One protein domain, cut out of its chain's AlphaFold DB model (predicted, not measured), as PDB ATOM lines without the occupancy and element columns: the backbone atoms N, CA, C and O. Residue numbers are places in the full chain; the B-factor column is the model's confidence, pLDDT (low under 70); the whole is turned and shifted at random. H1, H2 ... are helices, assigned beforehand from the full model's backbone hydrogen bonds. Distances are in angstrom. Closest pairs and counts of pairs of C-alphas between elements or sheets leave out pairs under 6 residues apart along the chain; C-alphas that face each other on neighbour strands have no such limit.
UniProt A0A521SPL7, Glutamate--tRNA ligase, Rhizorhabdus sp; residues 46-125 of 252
ATOM      1  N   GLU A  46     212.467 179.955 258.235       71.19
ATOM      2  CA  GLU A  46     213.803 180.533 258.000       71.19
ATOM      3  C   GLU A  46     214.876 180.055 259.003       71.19
ATOM      4  O   GLU A  46     215.940 180.661 259.137       71.19
ATOM      5  N   GLY A  47     214.625 178.958 259.728       70.88
ATOM      6  CA  GLY A  47     215.552 178.405 260.724       70.88
ATOM      7  C   GLY A  47     215.059 178.596 262.158       70.88
ATOM      8  O   GLY A  47     213.866 178.532 262.414       70.88
ATOM      9  N   LYS A  48     215.956 178.773 263.138       68.00
ATOM     10  CA  LYS A  48     215.548 178.863 264.555       68.00
ATOM     11  C   LYS A  48     214.571 180.016 264.781       68.00
ATOM     12  O   LYS A  48     214.850 181.149 264.383       68.00
ATOM     13  N   LEU A  49     213.475 179.739 265.487       70.12
ATOM     14  CA  LEU A  49     212.538 180.784 265.884       70.12
ATOM     15  C   LEU A  49     213.276 181.761 266.811       70.12
ATOM     16  O   LEU A  49     213.788 181.375 267.861       70.12
ATOM     17  N   SER A  50     213.393 183.027 266.412       63.06
ATOM     18  CA  SER A  50     214.076 184.040 267.218       63.06
ATOM     19  C   SER A  50     213.276 185.333 267.257       63.06
ATOM     20  O   SER A  50     212.598 185.687 266.293       63.06
ATOM     21  N   LYS A  51     213.421 186.096 268.350       57.47
ATOM     22  CA  LYS A  51     212.832 187.442 268.510       57.47
ATOM     23  C   LYS A  51     213.195 188.412 267.379       57.47
ATOM     24  O   LYS A  51     212.511 189.407 267.200       57.47
ATOM     25  N   ARG A  52     214.260 188.132 266.620       56.75
ATOM     26  CA  ARG A  52     214.729 188.954 265.493       56.75
ATOM     27  C   ARG A  52     214.190 188.493 264.135       56.75
ATOM     28  O   ARG A  52     214.198 189.281 263.204       56.75
ATOM     29  N   LEU A  53     213.715 187.250 264.045       49.59
ATOM     30  CA  LEU A  53     213.174 186.607 262.839       49.59
ATOM     31  C   LEU A  53     211.633 186.565 262.861       49.59
ATOM     32  O   LEU A  53     211.021 185.674 262.289       49.59
ATOM     33  N   GLY A  54     210.998 187.509 263.567       49.97
ATOM     34  CA  GLY A  54     209.536 187.604 263.614       49.97
ATOM     35  C   GLY A  54     208.860 186.722 264.667       49.97
ATOM     36  O   GLY A  54     207.693 186.389 264.499       49.97
ATOM     37  N   SER A  55     209.538 186.352 265.764       55.09
ATOM     38  CA  SER A  55     208.860 185.747 266.927       55.09
ATOM     39  C   SER A  55     207.863 186.742 267.533       55.09
ATOM     40  O   SER A  55     208.197 187.535 268.418       55.09
ATOM     41  N   LEU A  56     206.627 186.650 267.058       65.62
ATOM     42  CA  LEU A  56     205.423 187.191 267.660       65.62
ATOM     43  C   LEU A  56     205.318 186.588 269.069       65.62
ATOM     44  O   LEU A  56     205.237 185.373 269.238       65.62
ATOM     45  N   GLY A  57     205.404 187.423 270.106       78.50
ATOM     46  CA  GLY A  57     205.011 186.989 271.446       78.50
ATOM     47  C   GLY A  57     203.537 186.572 271.449       78.50
ATOM     48  O   GLY A  57     202.801 186.881 270.511       78.50
ATOM     49  N   CYS A  58     203.069 185.929 272.521       87.62
ATOM     50  CA  CYS A  58     201.650 185.555 272.634       87.62
ATOM     51  C   CYS A  58     200.702 186.754 272.440       87.62
ATOM     52  O   CYS A  58     199.607 186.589 271.914       87.62
ATOM     53  N   ASP A  59     201.134 187.968 272.796       89.25
ATOM     54  CA  ASP A  59     200.359 189.195 272.579       89.25
ATOM     55  C   ASP A  59     200.145 189.525 271.102       89.25
ATOM     56  O   ASP A  59     199.089 190.029 270.735       89.25
ATOM     57  N   ALA A  60     201.115 189.212 270.245       89.69
ATOM     58  CA  ALA A  60     200.986 189.442 268.817       89.69
ATOM     59  C   ALA A  60     200.062 188.403 268.162       89.69
ATOM     60  O   ALA A  60     199.213 188.781 267.368       89.69
ATOM     61  N   PHE A  61     200.109 187.133 268.584       92.50
ATOM     62  CA  PHE A  61     199.097 186.148 268.170       92.50
ATOM     63  C   PHE A  61     197.686 186.542 268.615       92.50
ATOM     64  O   PHE A  61     196.738 186.407 267.846       92.50
ATOM     65  N   ARG A  62     197.545 187.080 269.833       93.12
ATOM     66  CA  ARG A  62     196.269 187.619 270.314       93.12
ATOM     67  C   ARG A  62     195.797 188.794 269.452       93.12
ATOM     68  O   ARG A  62     194.622 188.840 269.105       93.12
ATOM     69  N   ALA A  63     196.691 189.727 269.115       92.19
ATOM     70  CA  ALA A  63     196.376 190.861 268.244       92.19
ATOM     71  C   ALA A  63     195.982 190.415 266.825       92.19
ATOM     72  O   ALA A  63     195.079 190.999 266.234       92.19
ATOM     73  N   ASP A  64     196.589 189.334 266.330       92.56
ATOM     74  CA  ASP A  64     196.260 188.695 265.053       92.56
ATOM     75  C   ASP A  64     194.996 187.813 265.121       92.56
ATOM     76  O   ASP A  64     194.667 187.132 264.150       92.56
ATOM     77  N   GLY A  65     194.278 187.793 266.251       95.75
ATOM     78  CA  GLY A  65     193.022 187.055 266.423       95.75
ATOM     79  C   GLY A  65     193.172 185.532 266.464       95.75
ATOM     80  O   GLY A  65     192.221 184.817 266.142       95.75
ATOM     81  N   ILE A  66     194.351 185.030 266.844       97.06
ATOM     82  CA  ILE A  66     194.558 183.610 267.130       97.06
ATOM     83  C   ILE A  66     193.967 183.275 268.500       97.06
ATOM     84  O   ILE A  66     194.326 183.869 269.521       97.06
ATOM     85  N   GLU A  67     193.091 182.277 268.525       97.38
ATOM     86  CA  GLU A  67     192.484 181.765 269.738       97.38
ATOM     87  C   GLU A  67     193.522 181.036 270.601       97.38
ATOM     88  O   GLU A  67     194.314 180.236 270.085       97.38
ATOM     89  N   PRO A  68     193.498 181.223 271.935       96.06
ATOM     90  CA  PRO A  68     194.423 180.542 272.838       96.06
ATOM     91  C   PRO A  68     194.418 179.022 272.659       96.06
ATOM     92  O   PRO A  68     195.473 178.390 272.662       96.06
ATOM     93  N   ILE A  69     193.236 178.437 272.449       96.94
ATOM     94  CA  ILE A  69     193.082 176.996 272.262       96.94
ATOM     95  C   ILE A  69     193.735 176.499 270.962       96.94
ATOM     96  O   ILE A  69     194.240 175.384 270.948       96.94
ATOM     97  N   ALA A  70     193.822 177.318 269.906       97.62
ATOM     98  CA  ALA A  70     194.515 176.946 268.671       97.62
ATOM     99  C   ALA A  70     196.026 176.854 268.886       97.62
ATOM    100  O   ALA A  70     196.661 175.883 268.472       97.62
ATOM    101  N   LEU A  71     196.595 177.824 269.610       95.62
ATOM    102  CA  LEU A  71     198.006 177.790 269.982       95.62
ATOM    103  C   LEU A  71     198.306 176.589 270.892       95.62
ATOM    104  O   LEU A  71     199.287 175.884 270.668       95.62
ATOM    105  N   ILE A  72     197.447 176.320 271.878       96.56
ATOM    106  CA  ILE A  72     197.582 175.165 272.775       96.56
ATOM    107  C   ILE A  72     197.471 173.847 271.999       96.56
ATOM    108  O   ILE A  72     198.298 172.964 272.201       96.56
ATOM    109  N   ALA A  73     196.499 173.710 271.095       97.25
ATOM    110  CA  ALA A  73     196.296 172.507 270.288       97.25
ATOM    111  C   ALA A  73     197.506 172.188 269.403       97.25
ATOM    112  O   ALA A  73     197.931 171.034 269.341       97.25
ATOM    113  N   LEU A  74     198.103 173.210 268.779       96.06
ATOM    114  CA  LEU A  74     199.337 173.055 268.015       96.06
ATOM    115  C   LEU A  74     200.509 172.667 268.927       96.06
ATOM    116  O   LEU A  74     201.165 171.651 268.701       96.06
ATOM    117  N   LEU A  75     200.762 173.444 269.986       93.69
ATOM    118  CA  LEU A  75     201.918 173.240 270.867       93.69
ATOM    119  C   LEU A  75     201.847 171.937 271.676       93.69
ATOM    120  O   LEU A  75     202.884 171.368 271.992       93.69
ATOM    121  N   ALA A  76     200.653 171.424 271.973       95.12
ATOM    122  CA  ALA A  76     200.484 170.141 272.652       95.12
ATOM    123  C   ALA A  76     200.924 168.939 271.797       95.12
ATOM    124  O   ALA A  76     201.098 167.841 272.327       95.12
ATOM    125  N   ARG A  77     201.058 169.122 270.477       94.56
ATOM    126  CA  ARG A  77     201.375 168.062 269.507       94.56
ATOM    127  C   ARG A  77     202.669 168.297 268.744       94.56
ATOM    128  O   ARG A  77     203.221 167.340 268.201       94.56
ATOM    129  N   ILE A  78     203.153 169.534 268.695       92.88
ATOM    130  CA  ILE A  78     204.370 169.891 267.975       92.88
ATOM    131  C   ILE A  78     205.564 169.089 268.518       92.88
ATOM    132  O   ILE A  78     205.795 169.024 269.720       92.88
ATOM    133  N   GLY A  79     206.305 168.425 267.629       91.19
ATOM    134  CA  GLY A  79     207.398 167.525 268.024       91.19
ATOM    135  C   GLY A  79     206.970 166.098 268.395       91.19
ATOM    136  O   GLY A  79     207.834 165.266 268.666       91.19
ATOM    137  N   THR A  80     205.674 165.774 268.350       93.62
ATOM    138  CA  THR A  80     205.158 164.401 268.503       93.62
ATOM    139  C   THR A  80     204.785 163.777 267.153       93.62
ATOM    140  O   THR A  80     204.735 164.455 266.129       93.62
ATOM    141  N   SER A  81     204.495 162.475 267.139       90.31
ATOM    142  CA  SER A  81     203.918 161.777 265.976       90.31
ATOM    143  C   SER A  81     202.389 161.865 265.887       90.31
ATOM    144  O   SER A  81     201.792 161.279 264.981       90.31
ATOM    145  N   LEU A  82     201.739 162.541 266.836       92.69
ATOM    146  CA  LEU A  82     200.286 162.653 266.883       92.69
ATOM    147  C   LEU A  82     199.785 163.763 265.954       92.69
ATOM    148  O   LEU A  82     200.458 164.784 265.806       92.69
ATOM    149  N   PRO A  83     198.589 163.604 265.364       92.75
ATOM    150  CA  PRO A  83     198.007 164.646 264.534       92.75
ATOM    151  C   PRO A  83     197.642 165.885 265.364       92.75
ATOM    152  O   PRO A  83     197.186 165.785 266.507       92.75
ATOM    153  N   VAL A  84     197.800 167.057 264.748       95.31
ATOM    154  CA  VAL A  84     197.236 168.316 265.242       95.31
ATOM    155  C   VAL A  84     195.772 168.373 264.807       95.31
ATOM    156  O   VAL A  84     195.455 168.532 263.625       95.31
ATOM    157  N   GLU A  85     194.864 168.211 265.763       93.44
ATOM    158  CA  GLU A  85     193.420 168.207 265.528       93.44
ATOM    159  C   GLU A  85     192.767 169.460 266.124       93.44
ATOM    160  O   GLU A  85     193.205 169.945 267.170       93.44
ATOM    161  N   PRO A  86     191.721 170.008 265.481       97.00
ATOM    162  CA  PRO A  86     190.979 171.123 266.039       97.00
ATOM    163  C   PRO A  86     190.192 170.643 267.259       97.00
ATOM    164  O   PRO A  86     189.439 169.671 267.194       97.00
ATOM    165  N   VAL A  87     190.359 171.350 268.371       95.94
ATOM    166  CA  VAL A  87     189.637 171.105 269.618       95.94
ATOM    167  C   VAL A  87     189.034 172.410 270.121       95.94
ATOM    168  O   VAL A  87     189.638 173.473 269.992       95.94
ATOM    169  N   ALA A  88     187.834 172.327 270.691       93.62
ATOM    170  CA  ALA A  88     187.172 173.464 271.335       93.62
ATOM    171  C   ALA A  88     187.469 173.542 272.845       93.62
ATOM    172  O   ALA A  88     187.157 174.545 273.476       93.62
ATOM    173  N   ASP A  89     188.071 172.492 273.412       93.56
ATOM    174  CA  ASP A  89     188.399 172.366 274.831       93.56
ATOM    175  C   ASP A  89     189.773 171.698 275.002       93.56
ATOM    176  O   ASP A  89     190.221 170.938 274.140       93.56
ATOM    177  N   ILE A  90     190.459 171.996 276.107       95.50
ATOM    178  CA  ILE A  90     191.813 171.503 276.392       95.50
ATOM    179  C   ILE A  90     191.834 170.082 276.980       95.50
ATOM    180  O   ILE A  90     192.854 169.401 276.886       95.50
ATOM    181  N   ALA A  91     190.737 169.599 277.568       95.75
ATOM    182  CA  ALA A  91     190.683 168.311 278.258       95.75
ATOM    183  C   ALA A  91     191.141 167.120 277.391       95.75
ATOM    184  O   ALA A  91     191.960 166.340 277.883       95.75
ATOM    185  N   PRO A  92     190.752 166.998 276.101       93.31
ATOM    186  CA  PRO A  92     191.245 165.916 275.243       93.31
ATOM    187  C   PRO A  92     192.763 165.966 275.014       93.31
ATOM    188  O   PRO A  92     193.412 164.931 274.833       93.31
ATOM    189  N   LEU A  93     193.353 167.168 275.025       95.62
ATOM    190  CA  LEU A  93     194.800 167.338 274.898       95.62
ATOM    191  C   LEU A  93     195.506 166.857 276.164       95.62
ATOM    192  O   LEU A  93     196.479 166.122 276.047       95.62
ATOM    193  N   ILE A  94     194.984 167.210 277.346       95.75
ATOM    194  CA  ILE A  94     195.523 166.768 278.643       95.75
ATOM    195  C   ILE A  94     195.472 165.243 278.765       95.75
ATOM    196  O   ILE A  94     196.477 164.631 279.112       95.75
ATOM    197  N   GLU A  95     194.332 164.625 278.445       94.56
ATOM    198  CA  GLU A  95     194.135 163.173 278.575       94.56
ATOM    199  C   GLU A  95     195.140 162.358 277.745       94.56
ATOM    200  O   GLU A  95     195.525 161.251 278.109       94.56
ATOM    201  N   SER A  96     195.594 162.922 276.630       92.38
ATOM    202  CA  SER A  96     196.470 162.253 275.670       92.38
ATOM    203  C   SER A  96     197.907 162.782 275.665       92.38
ATOM    204  O   SER A  96     198.685 162.406 274.781       92.38
ATOM    205  N   PHE A  97     198.261 163.671 276.599       93.56
ATOM    206  CA  PHE A  97     199.591 164.264 276.688       93.56
ATOM    207  C   PHE A  97     200.572 163.301 277.366       93.56
ATOM    208  O   PHE A  97     200.345 162.855 278.488       93.56
ATOM    209  N   ASP A  98     201.677 162.989 276.690       92.12
ATOM    210  CA  ASP A  98     202.670 162.027 277.169       92.12
ATOM    211  C   ASP A  98     204.063 162.377 276.629       92.12
ATOM    212  O   ASP A  98     204.281 162.390 275.413       92.12
ATOM    213  N   PHE A  99     205.018 162.616 277.536       90.06
ATOM    214  CA  PHE A  99     206.411 162.932 277.203       90.06
ATOM    215  C   PHE A  99     207.075 161.852 276.339       90.06
ATOM    216  O   PHE A  99     207.942 162.164 275.525       90.06
ATOM    217  N   ALA A 100     206.660 160.586 276.457       91.12
ATOM    218  CA  ALA A 100     207.230 159.492 275.672       91.12
ATOM    219  C   ALA A 100     206.930 159.594 274.165       91.12
ATOM    220  O   ALA A 100     207.560 158.901 273.364       91.12
ATOM    221  N   ARG A 101     205.976 160.446 273.762       93.00
ATOM    222  CA  ARG A 101     205.602 160.660 272.354       93.00
ATOM    223  C   ARG A 101     206.426 161.742 271.659       93.00
ATOM    224  O   ARG A 101     206.335 161.855 270.437       93.00
ATOM    225  N   PHE A 102     207.205 162.521 272.407       92.75
ATOM    226  CA  PHE A 102     208.024 163.596 271.855       92.75
ATOM    227  C   PHE A 102     209.316 163.043 271.245       92.75
ATOM    228  O   PHE A 102     210.052 162.256 271.847       92.75
ATOM    229  N   GLY A 103     209.572 163.437 270.001       90.50
ATOM    230  CA  GLY A 103     210.785 163.101 269.270       90.50
ATOM    231  C   GLY A 103     211.923 164.086 269.544       90.50
ATOM    232  O   GLY A 103     211.736 165.162 270.094       90.50
ATOM    233  N   ARG A 104     213.132 163.728 269.094       87.62
ATOM    234  CA  ARG A 104     214.327 164.593 269.175       87.62
ATOM    235  C   ARG A 104     214.543 165.468 267.938       87.62
ATOM    236  O   ARG A 104     215.502 166.226 267.879       87.62
ATOM    237  N   ALA A 105     213.731 165.284 266.897       88.00
ATOM    238  CA  ALA A 105     213.860 166.073 265.680       88.00
ATOM    239  C   ALA A 105     213.379 167.512 265.942       88.00
ATOM    240  O   ALA A 105     212.404 167.677 266.677       88.00
ATOM    241  N   PRO A 106     214.004 168.536 265.328       85.19
ATOM    242  CA  PRO A 106     213.540 169.911 265.453       85.19
ATOM    243  C   PRO A 106     212.057 170.038 265.105       85.19
ATOM    244  O   PRO A 106     211.607 169.589 264.047       85.19
ATOM    245  N   ALA A 107     211.306 170.663 266.003       88.06
ATOM    246  CA  ALA A 107     209.872 170.841 265.874       88.06
ATOM    247  C   ALA A 107     209.585 172.066 264.995       88.06
ATOM    248  O   ALA A 107     209.873 173.203 265.372       88.06
ATOM    249  N   ARG A 108     209.046 171.845 263.791       88.88
ATOM    250  CA  ARG A 108     208.720 172.938 262.871       88.88
ATOM    251  C   ARG A 108     207.438 173.639 263.311       88.88
ATOM    252  O   ARG A 108     206.390 173.012 263.370       88.88
ATOM    253  N   PHE A 109     207.532 174.936 263.569       90.31
ATOM    254  CA  PHE A 109     206.394 175.813 263.800       90.31
ATOM    255  C   PHE A 109     206.043 176.528 262.496       90.31
ATOM    256  O   PHE A 109     206.873 177.252 261.937       90.31
ATOM    257  N   ASP A 110     204.817 176.331 262.021       88.88
ATOM    258  CA  ASP A 110     204.316 176.931 260.789       88.88
ATOM    259  C   ASP A 110     203.116 177.841 261.091       88.88
ATOM    260  O   ASP A 110     202.125 177.428 261.697       88.88
ATOM    261  N   LEU A 111     203.228 179.117 260.712       89.56
ATOM    262  CA  LEU A 111     202.202 180.116 261.004       89.56
ATOM    263  C   LEU A 111     200.927 179.883 260.186       89.56
ATOM    264  O   LEU A 111     199.831 180.163 260.673       89.56
ATOM    265  N   ASP A 112     201.056 179.372 258.964       92.38
ATOM    266  CA  ASP A 112     199.898 179.130 258.108       92.38
ATOM    267  C   ASP A 112     199.128 177.895 258.589       92.38
ATOM    268  O   ASP A 112     197.894 177.900 258.588       92.38
ATOM    269  N   GLU A 113     199.831 176.885 259.118       94.56
ATOM    270  CA  GLU A 113     199.204 175.757 259.820       94.56
ATOM    271  C   GLU A 113     198.420 176.232 261.050       94.56
ATOM    272  O   GLU A 113     197.266 175.841 261.234       94.56
ATOM    273  N   LEU A 114     199.001 177.130 261.857       95.81
ATOM    274  CA  LEU A 114     198.317 177.705 263.015       95.81
ATOM    275  C   LEU A 114     197.056 178.483 262.610       95.81
ATOM    276  O   LEU A 114     196.014 178.316 263.241       95.81
ATOM    277  N   LYS A 115     197.116 179.307 261.557       96.75
ATOM    278  CA  LYS A 115     195.949 180.056 261.053       96.75
ATOM    279  C   LYS A 115     194.855 179.125 260.530       96.75
ATOM    280  O   LYS A 115     193.680 179.324 260.840       96.75
ATOM    281  N   ALA A 116     195.229 178.080 259.793       97.62
ATOM    282  CA  ALA A 116     194.284 177.079 259.307       97.62
ATOM    283  C   ALA A 116     193.630 176.300 260.463       97.62
ATOM    284  O   ALA A 116     192.421 176.057 260.449       97.62
ATOM    285  N   LEU A 117     194.409 175.938 261.488       98.25
ATOM    286  CA  LEU A 117     193.897 175.323 262.710       98.25
ATOM    287  C   LEU A 117     192.947 176.267 263.458       98.25
ATOM    288  O   LEU A 117     191.874 175.836 263.876       98.25
ATOM    289  N   ASN A 118     193.306 177.548 263.574       98.50
ATOM    290  CA  ASN A 118     192.496 178.580 264.215       98.50
ATOM    291  C   ASN A 118     191.109 178.695 263.578       98.50
ATOM    292  O   ASN A 118     190.106 178.612 264.281       98.50
ATOM    293  N   ALA A 119     191.053 178.797 262.245       98.44
ATOM    294  CA  ALA A 119     189.797 178.839 261.502       98.44
ATOM    295  C   ALA A 119     188.929 177.608 261.809       98.44
ATOM    296  O   ALA A 119     187.779 177.738 262.226       98.44
ATOM    297  N   ARG A 120     189.505 176.402 261.708       98.44
ATOM    298  CA  ARG A 120     188.791 175.145 261.994       98.44
ATOM    299  C   ARG A 120     188.259 175.082 263.426       98.44
ATOM    300  O   ARG A 120     187.173 174.550 263.632       98.44
ATOM    301  N   ILE A 121     188.994 175.619 264.399       98.38
ATOM    302  CA  ILE A 121     188.536 175.685 265.789       98.38
ATOM    303  C   ILE A 121     187.403 176.700 265.945       98.38
ATOM    304  O   ILE A 121     186.385 176.365 266.545       98.38
ATOM    305  N   ILE A 122     187.514 177.895 265.359       98.44
ATOM    306  CA  ILE A 122     186.445 178.908 265.382       98.44
ATOM    307  C   ILE A 122     185.130 178.335 264.842       98.44
ATOM    308  O   ILE A 122     184.065 178.589 265.403       98.44
ATOM    309  N   HIS A 123     185.192 177.494 263.806       97.88
ATOM    310  CA  HIS A 123     184.009 176.851 263.218       97.88
ATOM    311  C   HIS A 123     183.296 175.897 264.190       97.88
ATOM    312  O   HIS A 123     182.108 175.618 264.007       97.88
ATOM    313  N   MET A 124     183.996 175.420 265.224       97.38
ATOM    314  CA  MET A 124     183.467 174.553 266.280       97.38
ATOM    315  C   MET A 124     182.936 175.334 267.488       97.38
ATOM    316  O   MET A 124     182.184 174.767 268.282       97.38
ATOM    317  N   LEU A 125     183.298 176.612 267.649       97.06
ATOM    318  CA  LEU A 125     182.932 177.381 268.836       97.06
ATOM    319  C   LEU A 125     181.421 177.651 268.890       97.06
ATOM    320  O   LEU A 125     180.797 178.148 267.942       97.06
TER     321      LEU A 125
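Overview. This is residues 46 to 125 of the 252 residues of the protein "Glutamate--tRNA ligase" of Rhizorhabdus sp (UniProt A0A521SPL7). With little regular structure, this flat domain has H4 and H2 crossing at its core, short helices H1 and H3 near H2, and long loops making much of the rest. The printed part has 80 residues, 31 of them in four named helices, H1 to H4 in chain order, with no named strand: all helix. It is compact, with a radius of gyration of the C-alphas of 13.0 A and spans of 35 by 33 by 17 A.

Along the chain. H4, residues 111 to 122, measures 16.4 A from C-alpha 111 at (202.202, 180.116, 261.004) to C-alpha 122 at (186.445, 178.908, 265.382). H2 is residues 68 to 75, 10.6 A; H1 is residues 58 to 63, 8.7 A, beginning at C-alpha 58 (201.650, 185.555, 272.634); H3 is residues 91 to 95, 6.2 A.

Arrangement. H4 and H2 touch at a steep tilt of 49 degrees, opposite ways; their closest C-alphas, Asn 118 and Ala 70, are 5.2 A apart. H2 is close to but not clearly touching H1 (closest C-alphas Pro 68 and Arg 62, 7.7 A) and H3 (Ala 73 and Leu 93, 7.1 A). H1 and H3, H1 and H4, and H3 and H4 are apart. In H1, H2, H3 and H4 every O i to N i+4 pair is within hydrogen-bond range.

Size, cuts and confidence. The farthest C-alphas, Arg 52 and Glu 95, are 35.5 A apart. The printed part has no cut; the links H2 to H3 and H3 to H4 are long. Residue 48 and residues 50 to 56 have pLDDT under 70.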